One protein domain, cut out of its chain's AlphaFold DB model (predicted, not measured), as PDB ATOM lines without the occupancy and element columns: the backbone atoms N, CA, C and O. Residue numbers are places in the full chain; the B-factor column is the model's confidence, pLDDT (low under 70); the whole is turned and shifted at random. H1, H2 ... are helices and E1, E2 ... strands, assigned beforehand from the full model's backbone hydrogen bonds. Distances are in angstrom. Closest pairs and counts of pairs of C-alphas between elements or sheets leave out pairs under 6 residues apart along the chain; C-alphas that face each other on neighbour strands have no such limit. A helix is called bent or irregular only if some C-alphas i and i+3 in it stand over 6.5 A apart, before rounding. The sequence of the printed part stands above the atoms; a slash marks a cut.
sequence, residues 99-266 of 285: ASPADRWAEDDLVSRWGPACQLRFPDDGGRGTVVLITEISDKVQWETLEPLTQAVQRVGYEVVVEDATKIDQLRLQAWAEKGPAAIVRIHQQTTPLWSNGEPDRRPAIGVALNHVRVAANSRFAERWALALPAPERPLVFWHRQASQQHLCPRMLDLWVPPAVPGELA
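This is residues 99 to 266 of the 285 residues of an uncharacterized protein of Heliophilum fasciatum (UniProt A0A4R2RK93). A strongly twisted sheet of six strands forms the core, with helices H1 and H3 over one face and H2 over the other. A long stretch with no named element, residues 99 to 129, runs round the outside before E1, and the short helix H4 lies away from the sheet at the other end of the printed part. The 168 printed residues have four named helices and six named strands, along the chain E1 H1 E2 H2 E3 E4 H3 E5 E6 H4; the sheet's order is E2 E1 E3 E6 E4 E5, mixed. The class is mixed, helices and strands, with under half of the residues in named elements. The whole is compact, radius of gyration of the C-alphas 15.8 A, spanning 50 by 40 by 33 A.

The sheet holds E2, residues 159 to 164, 17.0 A; E1, residues 130 to 135, 16.0 A, from C-alpha 130 at (26.560, -46.645, -34.471); E3, residues 183 to 189, 18.8 A; E6, residues 251 to 257, 19.5 A; E4, residues 205 to 209; and E5, residues 236 to 240. H1, residues 140 to 155, is 22.6 A long, with a kink of 39 degrees near residue 147; it is only just irregular, C-alphas 145 and 148 being 6.7 A apart. H2 is residues 170 to 179, 14.3 A, and H3 residues 215 to 227, 18.0 A. H4, residues 262 to 266, ends with C-alpha 266 at (26.846, -18.558, -12.037).

E2 and E1 are parallel (N 133 to O 161, 2.8 A), as are E1 and E3 (N 134 to O 185, 2.8 A), E3 and E6 (N 186 to O 253, 2.9 A) and E4 and E5 (N 208 to O 238, 2.9 A). E6 and E4 are antiparallel at 144 degrees, with N 207 and O 254 2.8 A apart. E1, H1, E2 and E4, H3, E5 are strand-helix-strand units, parallel neighbour strands with a helix between, and E2, H2, E3 is a split one, with E1 between its strands; the three crossovers are right-handed. H1 has a height of 8.4 A over the sheet, H2 10.3 A on the opposite face. H3 is on the same face as H1; the closest C-alphas of H3 and E6, Asn 218 and Arg 251, are 6.0 A apart. H1 and H3 are close but not clearly touching, Val 153 and Trp 225 having the closest C-alphas, 6.2 A. Every O i to N i+4 pair is within hydrogen-bond range in H2 and H3, 8 of 12 in H1, and 0 of 1 in H4, whose O i to N i+3 pairs are 0 of 2.

The C-alphas farthest apart, of Arg 113 and Ala 266, are 50.9 A apart. The printed part has no cut, and the link from E3 to E4, 15 residues, is long. Mean pLDDT of the printed part is 70.5; 73 residues are under 70, among them 100 to 126, 189 to 202 and 258 to 266.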
ATOM      1  N   ALA A  99      57.962 -38.346 -31.446       79.94
ATOM      2  CA  ALA A  99      58.194 -39.717 -31.865       79.94
ATOM      3  C   ALA A  99      57.445 -40.001 -33.168       79.94
ATOM      4  O   ALA A  99      56.402 -39.411 -33.451       79.94
ATOM      5  N   SER A 100      57.984 -40.914 -33.978       68.94
ATOM      6  CA  SER A 100      57.307 -41.342 -35.198       68.94
ATOM      7  C   SER A 100      56.150 -42.287 -34.850       68.94
ATOM      8  O   SER A 100      56.352 -43.220 -34.068       68.94
ATOM      9  N   PRO A 101      54.963 -42.110 -35.452       62.16
ATOM     10  CA  PRO A 101      53.850 -43.049 -35.305       62.16
ATOM     11  C   PRO A 101      54.132 -44.430 -35.937       62.16
ATOM     12  O   PRO A 101      53.391 -45.385 -35.702       62.16
ATOM     13  N   ALA A 102      55.198 -44.540 -36.743       48.41
ATOM     14  CA  ALA A 102      55.399 -45.601 -37.731       48.41
ATOM     15  C   ALA A 102      55.498 -47.033 -37.174       48.41
ATOM     16  O   ALA A 102      55.085 -47.958 -37.868       48.41
ATOM     17  N   ASP A 103      55.956 -47.235 -35.937       43.97
ATOM     18  CA  ASP A 103      56.278 -48.591 -35.456       43.97
ATOM     19  C   ASP A 103      55.226 -49.220 -34.530       43.97
ATOM     20  O   ASP A 103      55.407 -50.351 -34.082       43.97
ATOM     21  N   ARG A 104      54.117 -48.533 -34.212       53.25
ATOM     22  CA  ARG A 104      53.149 -49.055 -33.223       53.25
ATOM     23  C   ARG A 104      51.738 -49.335 -33.741       53.25
ATOM     24  O   ARG A 104      51.006 -50.037 -33.046       53.25
ATOM     25  N   TRP A 105      51.320 -48.822 -34.903       61.38
ATOM     26  CA  TRP A 105      49.879 -48.729 -35.231       61.38
ATOM     27  C   TRP A 105      49.492 -49.228 -36.632       61.38
ATOM     28  O   TRP A 105      48.624 -48.649 -37.302       61.38
ATOM     29  N   ALA A 106      50.124 -50.308 -37.091       46.25
ATOM     30  CA  ALA A 106      49.686 -50.986 -38.304       46.25
ATOM     31  C   ALA A 106      48.286 -51.598 -38.089       46.25
ATOM     32  O   ALA A 106      48.083 -52.378 -37.166       46.25
ATOM     33  N   GLU A 107      47.361 -51.224 -38.978       51.44
ATOM     34  CA  GLU A 107      45.973 -51.701 -39.137       51.44
ATOM     35  C   GLU A 107      44.871 -50.977 -38.312       51.44
ATOM     36  O   GLU A 107      44.871 -50.930 -37.084       51.44
ATOM     37  N   ASP A 108      43.886 -50.402 -39.029       53.06
ATOM     38  CA  ASP A 108      42.572 -49.995 -38.489       53.06
ATOM     39  C   ASP A 108      41.603 -51.154 -38.660       53.06
ATOM     40  O   ASP A 108      40.594 -51.063 -39.366       53.06
ATOM     41  N   ASP A 109      41.939 -52.278 -38.058       57.44
ATOM     42  CA  ASP A 109      41.069 -53.427 -38.136       57.44
ATOM     43  C   ASP A 109      39.902 -53.183 -37.159       57.44
ATOM     44  O   ASP A 109      39.965 -53.394 -35.942       57.44
ATOM     45  N   LEU A 110      38.803 -52.660 -37.728       53.53
ATOM     46  CA  LEU A 110      37.462 -52.586 -37.128       53.53
ATOM     47  C   LEU A 110      37.094 -53.917 -36.451       53.53
ATOM     48  O   LEU A 110      36.425 -53.926 -35.416       53.53
ATOM     49  N   VAL A 111      37.591 -55.018 -37.011       51.00
ATOM     50  CA  VAL A 111      37.538 -56.372 -36.474       51.00
ATOM     51  C   VAL A 111      38.969 -56.822 -36.199       51.00
ATOM     52  O   VAL A 111      39.697 -57.138 -37.130       51.00
ATOM     53  N   SER A 112      39.382 -56.862 -34.932       50.28
ATOM     54  CA  SER A 112      40.678 -57.456 -34.583       50.28
ATOM     55  C   SER A 112      40.704 -58.914 -35.043       50.28
ATOM     56  O   SER A 112      39.808 -59.681 -34.689       50.28
ATOM     57  N   ARG A 113      41.757 -59.324 -35.763       52.19
ATOM     58  CA  ARG A 113      42.025 -60.750 -36.053       52.19
ATOM     59  C   ARG A 113      42.254 -61.566 -34.775       52.19
ATOM     60  O   ARG A 113      42.151 -62.788 -34.785       52.19
ATOM     61  N   TRP A 114      42.555 -60.874 -33.678       46.03
ATOM     62  CA  TRP A 114      42.794 -61.409 -32.347       46.03
ATOM     63  C   TRP A 114      41.616 -61.030 -31.441       46.03
ATOM     64  O   TRP A 114      41.599 -59.955 -30.836       46.03
ATOM     65  N   GLY A 115      40.591 -61.878 -31.395       49.88
ATOM     66  CA  GLY A 115      39.401 -61.682 -30.564       49.88
ATOM     67  C   GLY A 115      38.190 -62.458 -31.088       49.88
ATOM     68  O   GLY A 115      38.196 -62.886 -32.243       49.88
ATOM     69  N   PRO A 116      37.153 -62.680 -30.261       49.47
ATOM     70  CA  PRO A 116      35.912 -63.277 -30.736       49.47
ATOM     71  C   PRO A 116      35.305 -62.405 -31.841       49.47
ATOM     72  O   PRO A 116      35.309 -61.176 -31.742       49.47
ATOM     73  N   ALA A 117      34.791 -63.048 -32.890       47.47
ATOM     74  CA  ALA A 117      34.117 -62.367 -33.983       47.47
ATOM     75  C   ALA A 117      32.917 -61.594 -33.428       47.47
ATOM     76  O   ALA A 117      31.925 -62.182 -33.000       47.47
ATOM     77  N   CYS A 118      33.017 -60.273 -33.428       54.66
ATOM     78  CA  CYS A 118      31.868 -59.426 -33.195       54.66
ATOM     79  C   CYS A 118      31.198 -59.105 -34.513       54.66
ATOM     80  O   CYS A 118      31.857 -58.717 -35.478       54.66
ATOM     81  N   GLN A 119      29.878 -59.236 -34.528       58.97
ATOM     82  CA  GLN A 119      29.080 -58.697 -35.612       58.97
ATOM     83  C   GLN A 119      29.168 -57.180 -35.507       58.97
ATOM     84  O   GLN A 119      28.660 -56.607 -34.555       58.97
ATOM     85  N   LEU A 120      29.851 -56.534 -36.445       64.62
ATOM     86  CA  LEU A 120      29.667 -55.106 -36.660       64.62
ATOM     87  C   LEU A 120      28.435 -54.943 -37.535       64.62
ATOM     88  O   LEU A 120      28.331 -55.591 -38.577       64.62
ATOM     89  N   ARG A 121      27.508 -54.088 -37.112       65.06
ATOM     90  CA  ARG A 121      26.388 -53.694 -37.959       65.06
ATOM     91  C   ARG A 121      26.742 -52.397 -38.663       65.06
ATOM     92  O   ARG A 121      26.874 -51.351 -38.031       65.06
ATOM     93  N   PHE A 122      26.914 -52.495 -39.973       66.00
ATOM     94  CA  PHE A 122      26.967 -51.332 -40.843       66.00
ATOM     95  C   PHE A 122      25.536 -51.028 -41.294       66.00
ATOM     96  O   PHE A 122      24.840 -51.962 -41.692       66.00
ATOM     97  N   PRO A 123      25.068 -49.780 -41.177       65.38
ATOM     98  CA  PRO A 123      23.762 -49.404 -41.689       65.38
ATOM     99  C   PRO A 123      23.741 -49.473 -43.223       65.38
ATOM    100  O   PRO A 123      24.745 -49.228 -43.898       65.38
ATOM    101  N   ASP A 124      22.578 -49.830 -43.770       67.06
ATOM    102  CA  ASP A 124      22.371 -50.057 -45.209       67.06
ATOM    103  C   ASP A 124      22.486 -48.769 -46.049       67.06
ATOM    104  O   ASP A 124      22.594 -48.819 -47.273       67.06
ATOM    105  N   ASP A 125      22.487 -47.606 -45.393       69.12
ATOM    106  CA  ASP A 125      22.634 -46.277 -45.991       69.12
ATOM    107  C   ASP A 125      24.094 -45.893 -46.302       69.12
ATOM    108  O   ASP A 125      24.361 -44.799 -46.801       69.12
ATOM    109  N   GLY A 126      25.051 -46.787 -46.023       65.44
ATOM    110  CA  GLY A 126      26.480 -46.538 -46.210       65.44
ATOM    111  C   GLY A 126      27.147 -45.795 -45.046       65.44
ATOM    112  O   GLY A 126      28.314 -45.407 -45.161       65.44
ATOM    113  N   GLY A 127      26.447 -45.604 -43.924       74.31
ATOM    114  CA  GLY A 127      27.022 -45.083 -42.688       74.31
ATOM    115  C   GLY A 127      28.094 -46.004 -42.089       74.31
ATOM    116  O   GLY A 127      28.204 -47.195 -42.383       74.31
ATOM    117  N   ARG A 128      28.925 -45.454 -41.201       77.31
ATOM    118  CA  ARG A 128      30.078 -46.155 -40.602       77.31
ATOM    119  C   ARG A 128      29.729 -47.009 -39.377       77.31
ATOM    120  O   ARG A 128      30.637 -47.564 -38.753       77.31
ATOM    121  N   GLY A 129      28.445 -47.115 -39.035       84.50
ATOM    122  CA  GLY A 129      27.942 -47.797 -37.842       84.50
ATOM    123  C   GLY A 129      27.469 -46.832 -36.757       84.50
ATOM    124  O   GLY A 129      27.518 -45.612 -36.915       84.50
ATOM    125  N   THR A 130      27.043 -47.400 -35.634       88.06
ATOM    126  CA  THR A 130      26.560 -46.645 -34.471       88.06
ATOM    127  C   THR A 130      27.676 -46.453 -33.442       88.06
ATOM    128  O   THR A 130      28.445 -47.375 -33.167       88.06
ATOM    129  N   VAL A 131      27.769 -45.271 -32.845       87.94
ATOM    130  CA  VAL A 131      28.598 -44.962 -31.677       87.94
ATOM    131  C   VAL A 131      27.670 -44.753 -30.488       87.94
ATOM    132  O   VAL A 131      26.767 -43.922 -30.541       87.94
ATOM    133  N   VAL A 132      27.889 -45.503 -29.413       88.00
ATOM    134  CA  VAL A 132      27.119 -45.362 -28.172       88.00
ATOM    135  C   VAL A 132      27.908 -44.488 -27.208       88.00
ATOM    136  O   VAL A 132      29.007 -44.865 -26.810       88.00
ATOM    137  N   LEU A 133      27.372 -43.335 -26.825       87.25
ATOM    138  CA  LEU A 133      27.930 -42.483 -25.779       87.25
ATOM    139  C   LEU A 133      27.248 -42.821 -24.454       87.25
ATOM    140  O   LEU A 133      26.032 -42.738 -24.356       87.25
ATOM    141  N   ILE A 134      28.016 -43.194 -23.439       83.88
ATOM    142  CA  ILE A 134      27.519 -43.487 -22.093       83.88
ATOM    143  C   ILE A 134      27.936 -42.346 -21.182       83.88
ATOM    144  O   ILE A 134      29.128 -42.066 -21.066       83.88
ATOM    145  N   THR A 135      26.982 -41.697 -20.529       80.06
ATOM    146  CA  THR A 135      27.241 -40.482 -19.755       80.06
ATOM    147  C   THR A 135      26.265 -40.350 -18.590       80.06
ATOM    148  O   THR A 135      25.128 -40.793 -18.690       80.06
ATOM    149  N   GLU A 136      26.689 -39.760 -17.472       70.31
ATOM    150  CA  GLU A 136      25.864 -39.571 -16.260       70.31
ATOM    151  C   GLU A 136      24.823 -38.439 -16.389       70.31
ATOM    152  O   GLU A 136      24.300 -37.951 -15.391       70.31
ATOM    153  N   ILE A 137      24.514 -38.001 -17.612       63.72
ATOM    154  CA  ILE A 137      23.699 -36.809 -17.845       63.72
ATOM    155  C   ILE A 137      22.236 -37.048 -17.487       63.72
ATOM    156  O   ILE A 137      21.530 -37.791 -18.173       63.72
ATOM    157  N   SER A 138      21.768 -36.358 -16.446       54.97
ATOM    158  CA  SER A 138      20.359 -36.335 -16.046       54.97
ATOM    159  C   SER A 138      19.586 -35.130 -16.600       54.97
ATOM    160  O   SER A 138      18.359 -35.196 -16.682       54.97
ATOM    161  N   ASP A 139      20.272 -34.055 -17.022       56.59
ATOM    162  CA  ASP A 139      19.658 -32.728 -17.199       56.59
ATOM    163  C   ASP A 139      19.949 -32.070 -18.569       56.59
ATOM    164  O   ASP A 139      21.018 -32.232 -19.160       56.59
ATOM    165  N   LYS A 140      19.010 -31.236 -19.054       53.56
ATOM    166  CA  LYS A 140      19.071 -30.539 -20.363       53.56
ATOM    167  C   LYS A 140      20.319 -29.665 -20.573       53.56
ATOM    168  O   LYS A 140      20.810 -29.597 -21.692       53.56
ATOM    169  N   VAL A 141      20.838 -29.028 -19.521       49.69
ATOM    170  CA  VAL A 141      22.010 -28.125 -19.589       49.69
ATOM    171  C   VAL A 141      23.287 -28.874 -19.981       49.69
ATOM    172  O   VAL A 141      24.175 -28.318 -20.611       49.69
ATOM    173  N   GLN A 142      23.376 -30.163 -19.657       57.78
ATOM    174  CA  GLN A 142      24.553 -30.977 -19.959       57.78
ATOM    175  C   GLN A 142      24.526 -31.534 -21.397       57.78
ATOM    176  O   GLN A 142      25.574 -31.897 -21.935       57.78
ATOM    177  N   TRP A 143      23.351 -31.566 -22.043       62.88
ATOM    178  CA  TRP A 143      23.207 -31.991 -23.441       62.88
ATOM    179  C   TRP A 143      23.844 -31.002 -24.421       62.88
ATOM    180  O   TRP A 143      24.541 -31.430 -25.339       62.88
ATOM    181  N   GLU A 144      23.678 -29.694 -24.189       61.94
ATOM    182  CA  GLU A 144      24.306 -28.636 -25.003       61.94
ATOM    183  C   GLU A 144      25.836 -28.779 -25.037       61.94
ATOM    184  O   GLU A 144      26.482 -28.460 -26.031       61.94
ATOM    185  N   THR A 145      26.429 -29.360 -23.994       62.34
ATOM    186  CA  THR A 145      27.871 -29.591 -23.937       62.34
ATOM    187  C   THR A 145      28.335 -30.841 -24.685       62.34
ATOM    188  O   THR A 145      29.475 -30.902 -25.151       62.34
ATOM    189  N   LEU A 146      27.481 -31.857 -24.812       70.94
ATOM    190  CA  LEU A 146      27.775 -33.046 -25.618       70.94
ATOM    191  C   LEU A 146      27.376 -32.892 -27.081       70.94
ATOM    192  O   LEU A 146      27.777 -33.709 -27.915       70.94
ATOM    193  N   GLU A 147      26.598 -31.868 -27.411       75.69
ATOM    194  CA  GLU A 147      26.161 -31.616 -28.774       75.69
ATOM    195  C   GLU A 147      27.346 -31.443 -29.747       75.69
ATOM    196  O   GLU A 147      27.361 -32.157 -30.754       75.69
ATOM    197  N   PRO A 148      28.397 -30.642 -29.465       73.81
ATOM    198  CA  PRO A 148      29.555 -30.533 -30.358       73.81
ATOM    199  C   PRO A 148      30.268 -31.873 -30.592       73.81
ATOM    200  O   PRO A 148      30.660 -32.183 -31.718       73.81
ATOM    201  N   LEU A 149      30.388 -32.702 -29.546       73.56
ATOM    202  CA  LEU A 149      30.963 -34.050 -29.624       73.56
ATOM    203  C   LEU A 149      30.127 -34.957 -30.523       73.56
ATOM    204  O   LEU A 149      30.663 -35.615 -31.414       73.56
ATOM    205  N   THR A 150      28.817 -34.966 -30.292       80.50
ATOM    206  CA  THR A 150      27.845 -35.770 -31.033       80.50
ATOM    207  C   THR A 150      27.841 -35.377 -32.505       80.50
ATOM    208  O   THR A 150      27.992 -36.235 -33.376       80.50
ATOM    209  N   GLN A 151      27.785 -34.075 -32.791       82.44
ATOM    210  CA  GLN A 151      27.858 -33.548 -34.149       82.44
ATOM    211  C   GLN A 151      29.188 -33.900 -34.825       82.44
ATOM    212  O   GLN A 151      29.196 -34.252 -36.002       82.44
ATOM    213  N   ALA A 152      30.318 -33.845 -34.115       79.88
ATOM    214  CA  ALA A 152      31.610 -34.229 -34.681       79.88
ATOM    215  C   ALA A 152      31.657 -35.715 -35.067       79.88
ATOM    216  O   ALA A 152      32.145 -36.045 -36.147       79.88
ATOM    217  N   VAL A 153      31.100 -36.606 -34.238       81.88
ATOM    218  CA  VAL A 153      30.978 -38.038 -34.565       81.88
ATOM    219  C   VAL A 153      30.067 -38.247 -35.781       81.88
ATOM    220  O   VAL A 153      30.430 -38.979 -36.707       81.88
ATOM    221  N   GLN A 154      28.933 -37.545 -35.831       85.38
ATOM    222  CA  GLN A 154      27.986 -37.606 -36.947       85.38
ATOM    223  C   GLN A 154      28.584 -37.100 -38.265       85.38
ATOM    224  O   GLN A 154      28.401 -37.736 -39.301       85.38
ATOM    225  N   ARG A 155      29.382 -36.022 -38.244       81.38
ATOM    226  CA  ARG A 155      30.099 -35.506 -39.431       81.38
ATOM    227  C   ARG A 155      31.084 -36.515 -40.024       81.38
ATOM    228  O   ARG A 155      31.369 -36.458 -41.217       81.38
ATOM    229  N   VAL A 156      31.598 -37.447 -39.218       77.69
ATOM    230  CA  VAL A 156      32.472 -38.539 -39.684       77.69
ATOM    231  C   VAL A 156      31.660 -39.706 -40.281       77.69
ATOM    232  O   VAL A 156      32.242 -40.632 -40.847       77.69
ATOM    233  N   GLY A 157      30.326 -39.645 -40.222       82.25
ATOM    234  CA  GLY A 157      29.405 -40.613 -40.819       82.25
ATOM    235  C   GLY A 157      28.946 -41.716 -39.865       82.25
ATOM    236  O   GLY A 157      28.592 -42.797 -40.329       82.25
ATOM    237  N   TYR A 158      29.001 -41.488 -38.552       85.44
ATOM    238  CA  TYR A 158      28.484 -42.417 -37.547       85.44
ATOM    239  C   TYR A 158      27.104 -41.977 -37.046       85.44
ATOM    240  O   TYR A 158      26.870 -40.795 -36.806       85.44
ATOM    241  N   GLU A 159      26.215 -42.933 -36.806       88.06
ATOM    242  CA  GLU A 159      25.025 -42.691 -35.988       88.06
ATOM    243  C   GLU A 159      25.453 -42.571 -34.519       88.06
ATOM    244  O   GLU A 159      26.360 -43.280 -34.086       88.06
ATOM    245  N   VAL A 160      24.816 -41.699 -33.736       87.00
ATOM    246  CA  VAL A 160      25.113 -41.553 -32.306       87.00
ATOM    247  C   VAL A 160      23.888 -41.901 -31.480       87.00
ATOM    248  O   VAL A 160      22.827 -41.311 -31.662       87.00
ATOM    249  N   VAL A 161      24.064 -42.824 -30.538       87.81
ATOM    250  CA  VAL A 161      23.085 -43.141 -29.496       87.81
ATOM    251  C   VAL A 161      23.664 -42.705 -28.161       87.81
ATOM    252  O   VAL A 161      24.818 -43.008 -27.875       87.81
ATOM    253  N   VAL A 162      22.877 -42.015 -27.339       84.44
ATOM    254  CA  VAL A 162      23.306 -41.609 -25.997       84.44
ATOM    255  C   VAL A 162      22.544 -42.398 -24.943       84.44
ATOM    256  O   VAL A 162      21.328 -42.551 -25.023       84.44
ATOM    257  N   GLU A 163      23.286 -42.915 -23.972       83.56
ATOM    258  CA  GLU A 163      22.819 -43.766 -22.890       83.56
ATOM    259  C   GLU A 163      23.208 -43.182 -21.533       83.56
ATOM    260  O   GLU A 163      24.316 -42.679 -21.331       83.56
ATOM    261  N   ASP A 164      22.285 -43.300 -20.588       76.56
ATOM    262  CA  ASP A 164      22.446 -42.836 -19.214       76.56
ATOM    263  C   ASP A 164      23.287 -43.838 -18.411       76.56
ATOM    264  O   ASP A 164      22.888 -44.991 -18.216       76.56
ATOM    265  N   ALA A 165      24.445 -43.394 -17.926       74.62
ATOM    266  CA  ALA A 165      25.400 -44.204 -17.183       74.62
ATOM    267  C   ALA A 165      24.814 -44.791 -15.890       74.62
ATOM    268  O   ALA A 165      25.190 -45.902 -15.519       74.62
ATOM    269  N   THR A 166      23.840 -44.127 -15.251       69.38
ATOM    270  CA  THR A 166      23.171 -44.655 -14.042       69.38
ATOM    271  C   THR A 166      22.363 -45.918 -14.328       69.38
ATOM    272  O   THR A 166      22.090 -46.720 -13.434       69.38
ATOM    273  N   LYS A 167      21.997 -46.119 -15.596       66.12
ATOM    274  CA  LYS A 167      21.232 -47.267 -16.071       66.12
ATOM    275  C   LYS A 167      22.102 -48.258 -16.829       66.12
ATOM    276  O   LYS A 167      21.549 -49.170 -17.438       66.12
ATOM    277  N   ILE A 168      23.420 -48.084 -16.867       67.88
ATOM    278  CA  ILE A 168      24.325 -48.974 -17.591       67.88
ATOM    279  C   ILE A 168      25.023 -49.897 -16.594       67.88
ATOM    280  O   ILE A 168      25.946 -49.510 -15.884       67.88
ATOM    281  N   ASP A 169      24.588 -51.153 -16.579       70.06
ATOM    282  CA  ASP A 169      25.281 -52.248 -15.914       70.06
ATOM    283  C   ASP A 169      26.077 -53.094 -16.928       70.06
ATOM    284  O   ASP A 169      26.055 -52.869 -18.145       70.06
ATOM    285  N   GLN A 170      26.795 -54.100 -16.426       68.19
ATOM    286  CA  GLN A 170      27.584 -55.008 -17.261       68.19
ATOM    287  C   GLN A 170      26.721 -55.754 -18.298       68.19
ATOM    288  O   GLN A 170      27.194 -56.039 -19.399       68.19
ATOM    289  N   LEU A 171      25.459 -56.055 -17.971       69.00
ATOM    290  CA  LEU A 171      24.541 -56.755 -18.870       69.00
ATOM    291  C   LEU A 171      24.087 -55.857 -20.022       69.00
ATOM    292  O   LEU A 171      24.053 -56.305 -21.166       69.00
ATOM    293  N   ARG A 172      23.795 -54.582 -19.761       72.69
ATOM    294  CA  ARG A 172      23.465 -53.601 -20.801       72.69
ATOM    295  C   ARG A 172      24.660 -53.238 -21.669       72.69
ATOM    296  O   ARG A 172      24.484 -53.116 -22.878       72.69
ATOM    297  N   LEU A 173      25.862 -53.120 -21.099       72.62
ATOM    298  CA  LEU A 173      27.092 -52.964 -21.889       72.62
ATOM    299  C   LEU A 173      27.268 -54.121 -22.868       72.62
ATOM    300  O   LEU A 173      27.569 -53.913 -24.042       72.62
ATOM    301  N   GLN A 174      27.035 -55.340 -22.396       72.81
ATOM    302  CA  GLN A 174      27.085 -56.507 -23.252       72.81
ATOM    303  C   GLN A 174      25.965 -56.519 -24.292       72.81
ATOM    304  O   GLN A 174      26.240 -56.822 -25.446       72.81
ATOM    305  N   ALA A 175      24.729 -56.180 -23.926       76.81
ATOM    306  CA  ALA A 175      23.632 -56.099 -24.885       76.81
ATOM    307  C   ALA A 175      23.943 -55.078 -25.992       76.81
ATOM    308  O   ALA A 175      23.650 -55.313 -27.163       76.81
ATOM    309  N   TRP A 176      24.592 -53.963 -25.644       79.19
ATOM    310  CA  TRP A 176      25.136 -53.033 -26.628       79.19
ATOM    311  C   TRP A 176      26.230 -53.670 -27.474       79.19
ATOM    312  O   TRP A 176      26.171 -53.558 -28.692       79.19
ATOM    313  N   ALA A 177      27.177 -54.389 -26.878       76.62
ATOM    314  CA  ALA A 177      28.206 -55.092 -27.638       76.62
ATOM    315  C   ALA A 177      27.631 -56.125 -28.625       76.62
ATOM    316  O   ALA A 177      28.098 -56.212 -29.758       76.62
ATOM    317  N   GLU A 178      26.578 -56.845 -28.237       76.62
ATOM    318  CA  GLU A 178      25.864 -57.813 -29.077       76.62
ATOM    319  C   GLU A 178      25.115 -57.152 -30.242       76.62
ATOM    320  O   GLU A 178      25.001 -57.745 -31.315       76.62
ATOM    321  N   LYS A 179      24.648 -55.907 -30.075       78.75
ATOM    322  CA  LYS A 179      24.074 -55.110 -31.174       78.75
ATOM    323  C   LYS A 179      25.116 -54.688 -32.211       78.75
ATOM    324  O   LYS A 179      24.733 -54.299 -33.314       78.75
ATOM    325  N   GLY A 180      26.404 -54.769 -31.885       78.12
ATOM    326  CA  GLY A 180      27.479 -54.543 -32.841       78.12
ATOM    327  C   GLY A 180      27.778 -53.091 -33.225       78.12
ATOM    328  O   GLY A 180      28.000 -52.850 -34.414       78.12
ATOM    329  N   PRO A 181      27.780 -52.112 -32.296       86.12
ATOM    330  CA  PRO A 181      28.128 -50.737 -32.625       86.12
ATOM    331  C   PRO A 181      29.609 -50.638 -33.021       86.12
ATOM    332  O   PRO A 181      30.448 -51.462 -32.648       86.12
ATOM    333  N   ALA A 182      29.952 -49.583 -33.753       84.19
ATOM    334  CA  ALA A 182      31.321 -49.281 -34.145       84.19
ATOM    335  C   ALA A 182      32.205 -48.906 -32.941       84.19
ATOM    336  O   ALA A 182      33.397 -49.231 -32.928       84.19
ATOM    337  N   ALA A 183      31.631 -48.227 -31.940       86.31
ATOM    338  CA  ALA A 183      32.302 -47.891 -30.689       86.31
ATOM    339  C   ALA A 183      31.308 -47.658 -29.539       86.31
ATOM    340  O   ALA A 183      30.172 -47.244 -29.757       86.31
ATOM    341  N   ILE A 184      31.775 -47.877 -28.314       86.25
ATOM    342  CA  ILE A 184      31.155 -47.414 -27.073       86.25
ATOM    343  C   ILE A 184      32.123 -46.415 -26.435       86.25
ATOM    344  O   ILE A 184      33.278 -46.744 -26.176       86.25
ATOM    345  N   VAL A 185      31.681 -45.193 -26.176       86.19
ATOM    346  CA  VAL A 185      32.486 -44.171 -25.507       86.19
ATOM    347  C   VAL A 185      31.873 -43.886 -24.154       86.19
ATOM    348  O   VAL A 185      30.714 -43.497 -24.067       86.19
ATOM    349  N   ARG A 186      32.655 -44.052 -23.093       83.00
ATOM    350  CA  ARG A 186      32.254 -43.650 -21.749       83.00
ATOM    351  C   ARG A 186      32.735 -42.246 -21.478       83.00
ATOM    352  O   ARG A 186      33.918 -41.960 -21.630       83.00
ATOM    353  N   ILE A 187      31.822 -41.388 -21.067       80.12
ATOM    354  CA  ILE A 187      32.110 -40.005 -20.746       80.12
ATOM    355  C   ILE A 187      32.150 -39.877 -19.231       80.12
ATOM    356  O   ILE A 187      31.135 -40.028 -18.557       80.12
ATOM    357  N   HIS A 188      33.339 -39.597 -18.714       75.44
ATOM    358  CA  HIS A 188      33.584 -39.324 -17.306       75.44
ATOM    359  C   HIS A 188      33.452 -37.816 -17.094       75.44
ATOM    360  O   HIS A 188      34.278 -37.042 -17.589       75.44
ATOM    361  N   GLN A 189      32.393 -37.401 -16.398       68.38
ATOM    362  CA  GLN A 189      32.094 -36.001 -16.085       68.38
ATOM    363  C   GLN A 189      31.925 -35.869 -14.570       68.38
ATOM    364  O   GLN A 189      31.257 -36.695 -13.966       68.38
ATOM    365  N   GLN A 190      32.543 -34.861 -13.949       52.94
ATOM    366  CA  GLN A 190      32.430 -34.645 -12.497       52.94
ATOM    367  C   GLN A 190      31.483 -33.494 -12.120       52.94
ATOM    368  O   GLN A 190      30.965 -33.486 -11.009       52.94
ATOM    369  N   THR A 191      31.242 -32.532 -13.020       55.28
ATOM    370  CA  THR A 191      30.320 -31.394 -12.834       55.28
ATOM    371  C   THR A 191      29.808 -30.884 -14.188       55.28
ATOM    372  O   THR A 191      30.226 -31.395 -15.230       55.28
ATOM    373  N   THR A 192      28.904 -29.889 -14.180       52.09
ATOM    374  CA  THR A 192      28.360 -29.234 -15.382       52.09
ATOM    375  C   THR A 192      29.484 -28.901 -16.360       52.09
ATOM    376  O   THR A 192      30.364 -28.104 -16.032       52.09
ATOM    377  N   PRO A 193      29.502 -29.532 -17.538       51.16
ATOM    378  CA  PRO A 193      30.634 -29.419 -18.430       51.16
ATOM    379  C   PRO A 193      30.541 -28.096 -19.204       51.16
ATOM    380  O   PRO A 193      29.474 -27.726 -19.694       51.16
ATOM    381  N   LEU A 194      31.666 -27.394 -19.350       50.53
ATOM    382  CA  LEU A 194      31.820 -26.289 -20.299       50.53
ATOM    383  C   LEU A 194      32.761 -26.758 -21.405       50.53
ATOM    384  O   LEU A 194      33.981 -26.794 -21.242       50.53
ATOM    385  N   TRP A 195      32.178 -27.162 -22.533       52.53
ATOM    386  CA  TRP A 195      32.938 -27.415 -23.747       52.53
ATOM    387  C   TRP A 195      33.379 -26.066 -24.312       52.53
ATOM    388  O   TRP A 195      32.582 -25.332 -24.883       52.53
ATOM    389  N   SER A 196      34.675 -25.790 -24.159       53.84
ATOM    390  CA  SER A 196      35.438 -24.773 -24.882       53.84
ATOM    391  C   SER A 196      35.086 -23.293 -24.640       53.84
ATOM    392  O   SER A 196      34.149 -22.745 -25.213       53.84
ATOM    393  N   ASN A 197      36.040 -22.604 -24.001       52.47
ATOM    394  CA  ASN A 197      36.373 -21.198 -24.284       52.47
ATOM    395  C   ASN A 197      37.686 -21.079 -25.104       52.47
ATOM    396  O   ASN A 197      38.274 -20.004 -25.180       52.47
ATOM    397  N   GLY A 198      38.203 -22.182 -25.668       55.69
ATOM    398  CA  GLY A 198      39.525 -22.224 -26.314       55.69
ATOM    399  C   GLY A 198      40.730 -22.268 -25.358       55.69
ATOM    400  O   GLY A 198      41.868 -22.148 -25.811       55.69
ATOM    401  N   GLU A 199      40.513 -22.463 -24.052       62.38
ATOM    402  CA  GLU A 199      41.593 -22.552 -23.062       62.38
ATOM    403  C   GLU A 199      42.258 -23.957 -23.048       62.38
ATOM    404  O   GLU A 199      41.556 -24.966 -22.914       62.38
ATOM    405  N   PRO A 200      43.598 -24.069 -23.198       60.41
ATOM    406  CA  PRO A 200      44.308 -25.355 -23.302       60.41
ATOM    407  C   PRO A 200      44.189 -26.292 -22.092       60.41
ATOM    408  O   PRO A 200      44.271 -27.508 -22.244       60.41
ATOM    409  N   ASP A 201      44.014 -25.742 -20.894       58.78
ATOM    410  CA  ASP A 201      43.831 -26.456 -19.623       58.78
ATOM    411  C   ASP A 201      42.415 -27.012 -19.434       58.78
ATOM    412  O   ASP A 201      42.182 -27.808 -18.525       58.78
ATOM    413  N   ARG A 202      41.484 -26.635 -20.317       64.44
ATOM    414  CA  ARG A 202      40.074 -27.042 -20.275       64.44
ATOM    415  C   ARG A 202      39.683 -27.955 -21.431       64.44
ATOM    416  O   ARG A 202      38.499 -28.147 -21.707       64.44
ATOM    417  N   ARG A 203      40.672 -28.518 -22.127       71.62
ATOM    418  CA  ARG A 203      40.425 -29.432 -23.242       71.62
ATOM    419  C   ARG A 203      39.970 -30.803 -22.726       71.62
ATOM    420  O   ARG A 203      40.539 -31.311 -21.756       71.62
ATOM    421  N   PRO A 204      38.984 -31.435 -23.381       75.94
ATOM    422  CA  PRO A 204      38.635 -32.820 -23.102       75.94
ATOM    423  C   PRO A 204      39.805 -33.738 -23.454       75.94
ATOM    424  O   PRO A 204      40.670 -33.380 -24.257       75.94
ATOM    425  N   ALA A 205      39.812 -34.944 -22.901       79.31
ATOM    426  CA  ALA A 205      40.853 -35.920 -23.186       79.31
ATOM    427  C   ALA A 205      40.261 -37.296 -23.503       79.31
ATOM    428  O   ALA A 205      39.378 -37.768 -22.795       79.31
ATOM    429  N   ILE A 206      40.755 -37.944 -24.558       84.50
ATOM    430  CA  ILE A 206      40.365 -39.294 -24.975       84.50
ATOM    431  C   ILE A 206      41.489 -40.270 -24.621       84.50
ATOM    432  O   ILE A 206      42.631 -40.079 -25.037       84.50
ATOM    433  N   GLY A 207      41.157 -41.336 -23.896       84.19
ATOM    434  CA  GLY A 207      42.112 -42.343 -23.427       84.19
ATOM    435  C   GLY A 207      42.098 -43.619 -24.234       84.19
ATOM    436  O   GLY A 207      41.054 -44.236 -24.457       84.19
ATOM    437  N   VAL A 208      43.294 -44.066 -24.593       84.00
ATOM    438  CA  VAL A 208      43.536 -45.336 -25.269       84.00
ATOM    439  C   VAL A 208      44.485 -46.187 -24.425       84.00
ATOM    440  O   VAL A 208      45.610 -45.784 -24.133       84.00
ATOM    441  N   ALA A 209      44.070 -47.396 -24.054       81.06
ATOM    442  CA  ALA A 209      44.931 -48.296 -23.292       81.06
ATOM    443  C   ALA A 209      46.033 -48.905 -24.187       81.06
ATOM    444  O   ALA A 209      45.741 -49.597 -25.163       81.06
ATOM    445  N   LEU A 210      47.309 -48.691 -23.832       74.75
ATOM    446  CA  LEU A 210      48.490 -49.143 -24.593       74.75
ATOM    447  C   LEU A 210      48.590 -50.659 -24.726       74.75
ATOM    448  O   LEU A 210      49.034 -51.162 -25.752       74.75
ATOM    449  N   ASN A 211      48.197 -51.372 -23.676       70.62
ATOM    450  CA  ASN A 211      48.296 -52.828 -23.603       70.62
ATOM    451  C   ASN A 211      47.017 -53.524 -24.096       70.62
ATOM    452  O   ASN A 211      46.864 -54.733 -23.932       70.62
ATOM    453  N   HIS A 212      46.071 -52.769 -24.664       75.19
ATOM    454  CA  HIS A 212      44.829 -53.332 -25.165       75.19
ATOM    455  C   HIS A 212      45.043 -53.976 -26.537       75.19
ATOM    456  O   HIS A 212      45.669 -53.395 -27.421       75.19
ATOM    457  N   VAL A 213      44.439 -55.147 -26.756       71.00
ATOM    458  CA  VAL A 213      44.543 -55.900 -28.024       71.00
ATOM    459  C   VAL A 213      44.059 -55.071 -29.224       71.00
ATOM    460  O   VAL A 213      44.470 -55.293 -30.356       71.00
ATOM    461  N   ARG A 214      43.201 -54.074 -28.970       72.31
ATOM    462  CA  ARG A 214      42.663 -53.144 -29.975       72.31
ATOM    463  C   ARG A 214      43.256 -51.740 -29.914       72.31
ATOM    464  O   ARG A 214      42.616 -50.809 -30.399       72.31
ATOM    465  N   VAL A 215      44.439 -51.565 -29.325       78.06
ATOM    466  CA  VAL A 215      45.094 -50.253 -29.200       78.06
ATOM    467  C   VAL A 215      45.133 -49.514 -30.540       78.06
ATOM    468  O   VAL A 215      44.723 -48.361 -30.588       78.06
ATOM    469  N   ALA A 216      45.493 -50.172 -31.648       76.88
ATOM    470  CA  ALA A 216      45.558 -49.540 -32.969       76.88
ATOM    471  C   ALA A 216      44.184 -49.036 -33.460       76.88
ATOM    472  O   ALA A 216      44.043 -47.874 -33.843       76.88
ATOM    473  N   ALA A 217      43.145 -49.873 -33.366       77.38
ATOM    474  CA  ALA A 217      41.787 -49.515 -33.779       77.38
ATOM    475  C   ALA A 217      41.170 -48.417 -32.890       77.38
ATOM    476  O   ALA A 217      40.494 -47.520 -33.396       77.38
ATOM    477  N   ASN A 218      41.410 -48.471 -31.575       82.06
ATOM    478  CA  ASN A 218      40.974 -47.445 -30.624       82.06
ATOM    479  C   ASN A 218      41.703 -46.113 -30.883       82.06
ATOM    480  O   ASN A 218      41.052 -45.071 -30.918       82.06
ATOM    481  N   SER A 219      43.014 -46.155 -31.153       81.69
ATOM    482  CA  SER A 219      43.836 -44.976 -31.483       81.69
ATOM    483  C   SER A 219      43.317 -44.258 -32.721       81.69
ATOM    484  O   SER A 219      42.990 -43.079 -32.660       81.69
ATOM    485  N   ARG A 220      43.133 -44.982 -33.831       80.25
ATOM    486  CA  ARG A 220      42.664 -44.386 -35.092       80.25
ATOM    487  C   ARG A 220      41.239 -43.849 -35.004       80.25
ATOM    488  O   ARG A 220      40.892 -42.881 -35.677       80.25
ATOM    489  N   PHE A 221      40.376 -44.487 -34.209       82.50
ATOM    490  CA  PHE A 221      39.039 -43.955 -33.948       82.50
ATOM    491  C   PHE A 221      39.107 -42.647 -33.144       82.50
ATOM    492  O   PHE A 221      38.500 -41.667 -33.573       82.50
ATOM    493  N   ALA A 222      39.899 -42.602 -32.067       85.69
ATOM    494  CA  ALA A 222      40.127 -41.388 -31.281       85.69
ATOM    495  C   ALA A 222      40.727 -40.250 -32.127       85.69
ATOM    496  O   ALA A 222      40.234 -39.128 -32.086       85.69
ATOM    497  N   GLU A 223      41.730 -40.554 -32.952       83.00
ATOM    498  CA  GLU A 223      42.370 -39.621 -33.884       83.00
ATOM    499  C   GLU A 223      41.385 -39.003 -34.872       83.00
ATOM    500  O   GLU A 223      41.301 -37.782 -34.990       83.00
ATOM    501  N   ARG A 224      40.607 -39.835 -35.578       82.50
ATOM    502  CA  ARG A 224      39.611 -39.343 -36.541       82.50
ATOM    503  C   ARG A 224      38.560 -38.477 -35.876       82.50
ATOM    504  O   ARG A 224      38.149 -37.478 -36.459       82.50
ATOM    505  N   TRP A 225      38.123 -38.871 -34.686       82.88
ATOM    506  CA  TRP A 225      37.156 -38.094 -33.934       82.88
ATOM    507  C   TRP A 225      37.739 -36.740 -33.517       82.88
ATOM    508  O   TRP A 225      37.126 -35.710 -33.791       82.88
ATOM    509  N   ALA A 226      38.949 -36.719 -32.954       82.25
ATOM    510  CA  ALA A 226      39.619 -35.485 -32.559       82.25
ATOM    511  C   ALA A 226      39.851 -34.547 -33.754       82.25
ATOM    512  O   ALA A 226      39.581 -33.354 -33.666       82.25
ATOM    513  N   LEU A 227      40.291 -35.073 -34.899       81.75
ATOM    514  CA  LEU A 227      40.553 -34.273 -36.100       81.75
ATOM    515  C   LEU A 227      39.285 -33.729 -36.778       81.75
ATOM    516  O   LEU A 227      39.386 -32.769 -37.542       81.75
ATOM    517  N   ALA A 228      38.108 -34.294 -36.490       82.69
ATOM    518  CA  ALA A 228      36.822 -33.780 -36.968       82.69
ATOM    519  C   ALA A 228      36.373 -32.493 -36.245       82.69
ATOM    520  O   ALA A 228      35.442 -31.821 -36.696       82.69
ATOM    521  N   LEU A 229      37.037 -32.148 -35.137       78.38
ATOM    522  CA  LEU A 229      36.828 -30.919 -34.375       78.38
ATOM    523  C   LEU A 229      37.844 -29.835 -34.789       78.38
ATOM    524  O   LEU A 229      38.973 -30.149 -35.201       78.38
ATOM    525  N   PRO A 230      37.482 -28.542 -34.699       76.62
ATOM    526  CA  PRO A 230      38.422 -27.452 -34.945       76.62
ATOM    527  C   PRO A 230      39.525 -27.446 -33.876       76.62
ATOM    528  O   PRO A 230      39.260 -27.759 -32.722       76.62
ATOM    529  N   ALA A 231      40.756 -27.067 -34.252       76.31
ATOM    530  CA  ALA A 231      41.951 -27.088 -33.389       76.31
ATOM    531  C   ALA A 231      41.740 -26.651 -31.916       76.31
ATOM    532  O   ALA A 231      42.163 -27.404 -31.039       76.31
ATOM    533  N   PRO A 232      41.078 -25.514 -31.608       72.94
ATOM    534  CA  PRO A 232      40.875 -25.079 -30.219       72.94
ATOM    535  C   PRO A 232      39.965 -25.998 -29.388       72.94
ATOM    536  O   PRO A 232      40.062 -25.993 -28.164       72.94
ATOM    537  N   GLU A 233      39.118 -26.792 -30.041       73.25
ATOM    538  CA  GLU A 233      38.157 -27.713 -29.421       73.25
ATOM    539  C   GLU A 233      38.616 -29.174 -29.493       73.25
ATOM    540  O   GLU A 233      37.913 -30.073 -29.027       73.25
ATOM    541  N   ARG A 234      39.780 -29.446 -30.102       80.31
ATOM    542  CA  ARG A 234      40.261 -30.819 -30.258       80.31
ATOM    543  C   ARG A 234      40.578 -31.417 -28.891       80.31
ATOM    544  O   ARG A 234      41.384 -30.841 -28.153       80.31
ATOM    545  N   PRO A 235      40.009 -32.586 -28.563       79.06
ATOM    546  CA  PRO A 235      40.394 -33.294 -27.364       79.06
ATOM    547  C   PRO A 235      41.840 -33.778 -27.479       79.06
ATOM    548  O   PRO A 235      42.311 -34.146 -28.559       79.06
ATOM    549  N   LEU A 236      42.530 -33.834 -26.344       79.69
ATOM    550  CA  LEU A 236      43.832 -34.477 -26.241       79.69
ATOM    551  C   LEU A 236      43.645 -35.990 -26.335       79.69
ATOM    552  O   LEU A 236      43.019 -36.595 -25.468       79.69
ATOM    553  N   VAL A 237      44.199 -36.621 -27.365       85.19
ATOM    554  CA  VAL A 237      44.242 -38.087 -27.438       85.19
ATOM    555  C   VAL A 237      45.495 -38.551 -26.720       85.19
ATOM    556  O   VAL A 237      46.593 -38.106 -27.054       85.19
ATOM    557  N   PHE A 238      45.351 -39.442 -25.744       83.06
ATOM    558  CA  PHE A 238      46.485 -39.982 -25.015       83.06
ATOM    559  C   PHE A 238      46.432 -41.490 -24.845       83.06
ATOM    560  O   PHE A 238      45.377 -42.125 -24.804       83.06
ATOM    561  N   TRP A 239      47.622 -42.049 -24.680       84.44
ATOM    562  CA  TRP A 239      47.839 -43.461 -24.467       84.44
ATOM    563  C   TRP A 239      48.310 -43.723 -23.049       84.44
ATOM    564  O   TRP A 239      49.307 -43.147 -22.617       84.44
ATOM    565  N   HIS A 240      47.636 -44.629 -22.349       78.25
ATOM    566  CA  HIS A 240      47.940 -44.940 -20.956       78.25
ATOM    567  C   HIS A 240      48.273 -46.419 -20.745       78.25
ATOM    568  O   HIS A 240      47.752 -47.296 -21.434       78.25
ATOM    569  N   ARG A 241      49.180 -46.713 -19.806       69.62
ATOM    570  CA  ARG A 241      49.660 -48.088 -19.556       69.62
ATOM    571  C   ARG A 241      48.673 -48.955 -18.788       69.62
ATOM    572  O   ARG A 241      48.593 -50.158 -19.042       69.62
ATOM    573  N   GLN A 242      47.957 -48.364 -17.835       65.38
ATOM    574  CA  GLN A 242      46.898 -49.069 -17.122       65.38
ATOM    575  C   GLN A 242      45.812 -49.434 -18.127       65.38
ATOM    576  O   GLN A 242      45.466 -48.608 -18.963       65.38
ATOM    577  N   ALA A 243      45.288 -50.655 -18.088       57.19
ATOM    578  CA  ALA A 243      44.077 -50.915 -18.846       57.19
ATOM    579  C   ALA A 243      42.982 -49.982 -18.301       57.19
ATOM    580  O   ALA A 243      42.928 -49.715 -17.106       57.19
ATOM    581  N   SER A 244      42.163 -49.418 -19.172       61.34
ATOM    582  CA  SER A 244      40.861 -48.857 -18.805       61.34
ATOM    583  C   SER A 244      39.842 -49.992 -18.827       61.34
ATOM    584  O   SER A 244      40.173 -51.093 -19.270       61.34
ATOM    585  N   GLN A 245      38.590 -49.759 -18.423       60.47
ATOM    586  CA  GLN A 245      37.494 -50.730 -18.602       60.47
ATOM    587  C   GLN A 245      37.110 -50.932 -20.086       60.47
ATOM    588  O   GLN A 245      35.942 -51.101 -20.414       60.47
ATOM    589  N   GLN A 246      38.090 -50.898 -20.992       68.69
ATOM    590  CA  GLN A 246      37.941 -51.154 -22.412       68.69
ATOM    591  C   GLN A 246      37.728 -52.651 -22.623       68.69
ATOM    592  O   GLN A 246      38.545 -53.486 -22.233       68.69
ATOM    593  N   HIS A 247      36.590 -52.989 -23.218       65.56
ATOM    594  CA  HIS A 247      36.263 -54.359 -23.576       65.56
ATOM    595  C   HIS A 247      36.914 -54.757 -24.907       65.56
ATOM    596  O   HIS A 247      37.202 -53.927 -25.770       65.56
ATOM    597  N   LEU A 248      37.090 -56.069 -25.098       64.38
ATOM    598  CA  LEU A 248      37.624 -56.639 -26.340       64.38
ATOM    599  C   LEU A 248      36.736 -56.322 -27.553       64.38
ATOM    600  O   LEU A 248      37.215 -56.289 -28.685       64.38
ATOM    601  N   CYS A 249      35.445 -56.080 -27.333       67.25
ATOM    602  CA  CYS A 249      34.514 -55.683 -28.372       67.25
ATOM    603  C   CYS A 249      33.270 -55.004 -27.777       67.25
ATOM    604  O   CYS A 249      32.783 -55.493 -26.753       67.25
ATOM    605  N   PRO A 250      32.710 -53.955 -28.419       74.38
ATOM    606  CA  PRO A 250      33.172 -53.195 -29.602       74.38
ATOM    607  C   PRO A 250      34.414 -52.345 -29.273       74.38
ATOM    608  O   PRO A 250      35.057 -52.591 -28.254       74.38
ATOM    609  N   ARG A 251      34.819 -51.384 -30.128       81.31
ATOM    610  CA  ARG A 251      35.827 -50.396 -29.693       81.31
ATOM    611  C   ARG A 251      35.301 -49.709 -28.442       81.31
ATOM    612  O   ARG A 251      34.114 -49.400 -28.379       81.31
ATOM    613  N   MET A 252      36.177 -49.451 -27.485       81.25
ATOM    614  CA  MET A 252      35.794 -48.765 -26.265       81.25
ATOM    615  C   MET A 252      36.816 -47.701 -25.927       81.25
ATOM    616  O   MET A 252      38.013 -47.977 -25.972       81.25
ATOM    617  N   LEU A 253      36.338 -46.497 -25.638       83.50
ATOM    618  CA  LEU A 253      37.158 -45.353 -25.262       83.50
ATOM    619  C   LEU A 253      36.583 -44.692 -24.019       83.50
ATOM    620  O   LEU A 253      35.370 -44.700 -23.810       83.50
ATOM    621  N   ASP A 254      37.465 -44.074 -23.249       81.69
ATOM    622  CA  ASP A 254      37.084 -43.176 -22.170       81.69
ATOM    623  C   ASP A 254      37.348 -41.740 -22.619       81.69
ATOM    624  O   ASP A 254      38.418 -41.429 -23.147       81.69
ATOM    625  N   LEU A 255      36.355 -40.879 -22.440       80.88
ATOM    626  CA  LEU A 255      36.428 -39.445 -22.660       80.88
ATOM    627  C   LEU A 255      36.297 -38.761 -21.299       80.88
ATOM    628  O   LEU A 255      35.262 -38.881 -20.648       80.88
ATOM    629  N   TRP A 256      37.321 -38.032 -20.876       77.94
ATOM    630  CA  TRP A 256      37.263 -37.192 -19.684       77.94
ATOM    631  C   TRP A 256      36.967 -35.757 -20.080       77.94
ATOM    632  O   TRP A 256      37.628 -35.195 -20.960       77.94
ATOM    633  N   VAL A 257      35.991 -35.166 -19.400       74.00
ATOM    634  CA  VAL A 257      35.644 -33.754 -19.548       74.00
ATOM    635  C   VAL A 257      35.994 -33.043 -18.237       74.00
ATOM    636  O   VAL A 257      35.502 -33.462 -17.185       74.00
ATOM    637  N   PRO A 258      36.869 -32.019 -18.258       65.38
ATOM    638  CA  PRO A 258      37.248 -31.299 -17.045       65.38
ATOM    639  C   PRO A 258      36.051 -30.544 -16.431       65.38
ATOM    640  O   PRO A 258      35.132 -30.160 -17.161       65.38
ATOM    641  N   PRO A 259      36.039 -30.322 -15.101       60.22
ATOM    642  CA  PRO A 259      34.951 -29.621 -14.420       60.22
ATOM    643  C   PRO A 259      34.901 -28.129 -14.788       60.22
ATOM    644  O   PRO A 259      35.938 -27.503 -15.010       60.22
ATOM    645  N   ALA A 260      33.703 -27.534 -14.780       56.56
ATOM    646  CA  ALA A 260      33.553 -26.079 -14.863       56.56
ATOM    647  C   ALA A 260      34.113 -25.374 -13.615       56.56
ATOM    648  O   ALA A 260      33.993 -25.870 -12.490       56.56
ATOM    649  N   VAL A 261      34.678 -24.178 -13.799       57.59
ATOM    650  CA  VAL A 261      35.135 -23.337 -12.683       57.59
ATOM    651  C   VAL A 261      33.908 -22.694 -12.006       57.59
ATOM    652  O   VAL A 261      33.037 -22.177 -12.711       57.59
ATOM    653  N   PRO A 262      33.822 -22.650 -10.659       50.47
ATOM    654  CA  PRO A 262      32.633 -22.188  -9.925       50.47
ATOM    655  C   PRO A 262      32.069 -20.805 -10.311       50.47
ATOM    656  O   PRO A 262      30.888 -20.545 -10.100       50.47
ATOM    657  N   GLY A 263      32.879 -19.908 -10.887       51.28
ATOM    658  CA  GLY A 263      32.436 -18.575 -11.324       51.28
ATOM    659  C   GLY A 263      31.681 -18.543 -12.661       51.28
ATOM    660  O   GLY A 263      30.945 -17.591 -12.921       51.28
ATOM    661  N   GLU A 264      31.837 -19.567 -13.501       51.03
ATOM    662  CA  GLU A 264      31.223 -19.625 -14.835       51.03
ATOM    663  C   GLU A 264      29.842 -20.276 -14.815       51.03
ATOM    664  O   GLU A 264      28.973 -19.855 -15.572       51.03
ATOM    665  N   LEU A 265      29.600 -21.211 -13.891       51.03
ATOM    666  CA  LEU A 265      28.268 -21.758 -13.609       51.03
ATOM    667  C   LEU A 265      27.271 -20.640 -13.280       51.03
ATOM    668  O   LEU A 265      26.237 -20.523 -13.929       51.03
ATOM    669  N   ALA A 266      27.656 -19.722 -12.390       52.91
ATOM    670  CA  ALA A 266      26.846 -18.558 -12.037       52.91
ATOM    671  C   ALA A 266      26.635 -17.569 -13.205       52.91
ATOM    672  O   ALA A 266      25.659 -16.816 -13.215       52.91
TER     673      ALA A 266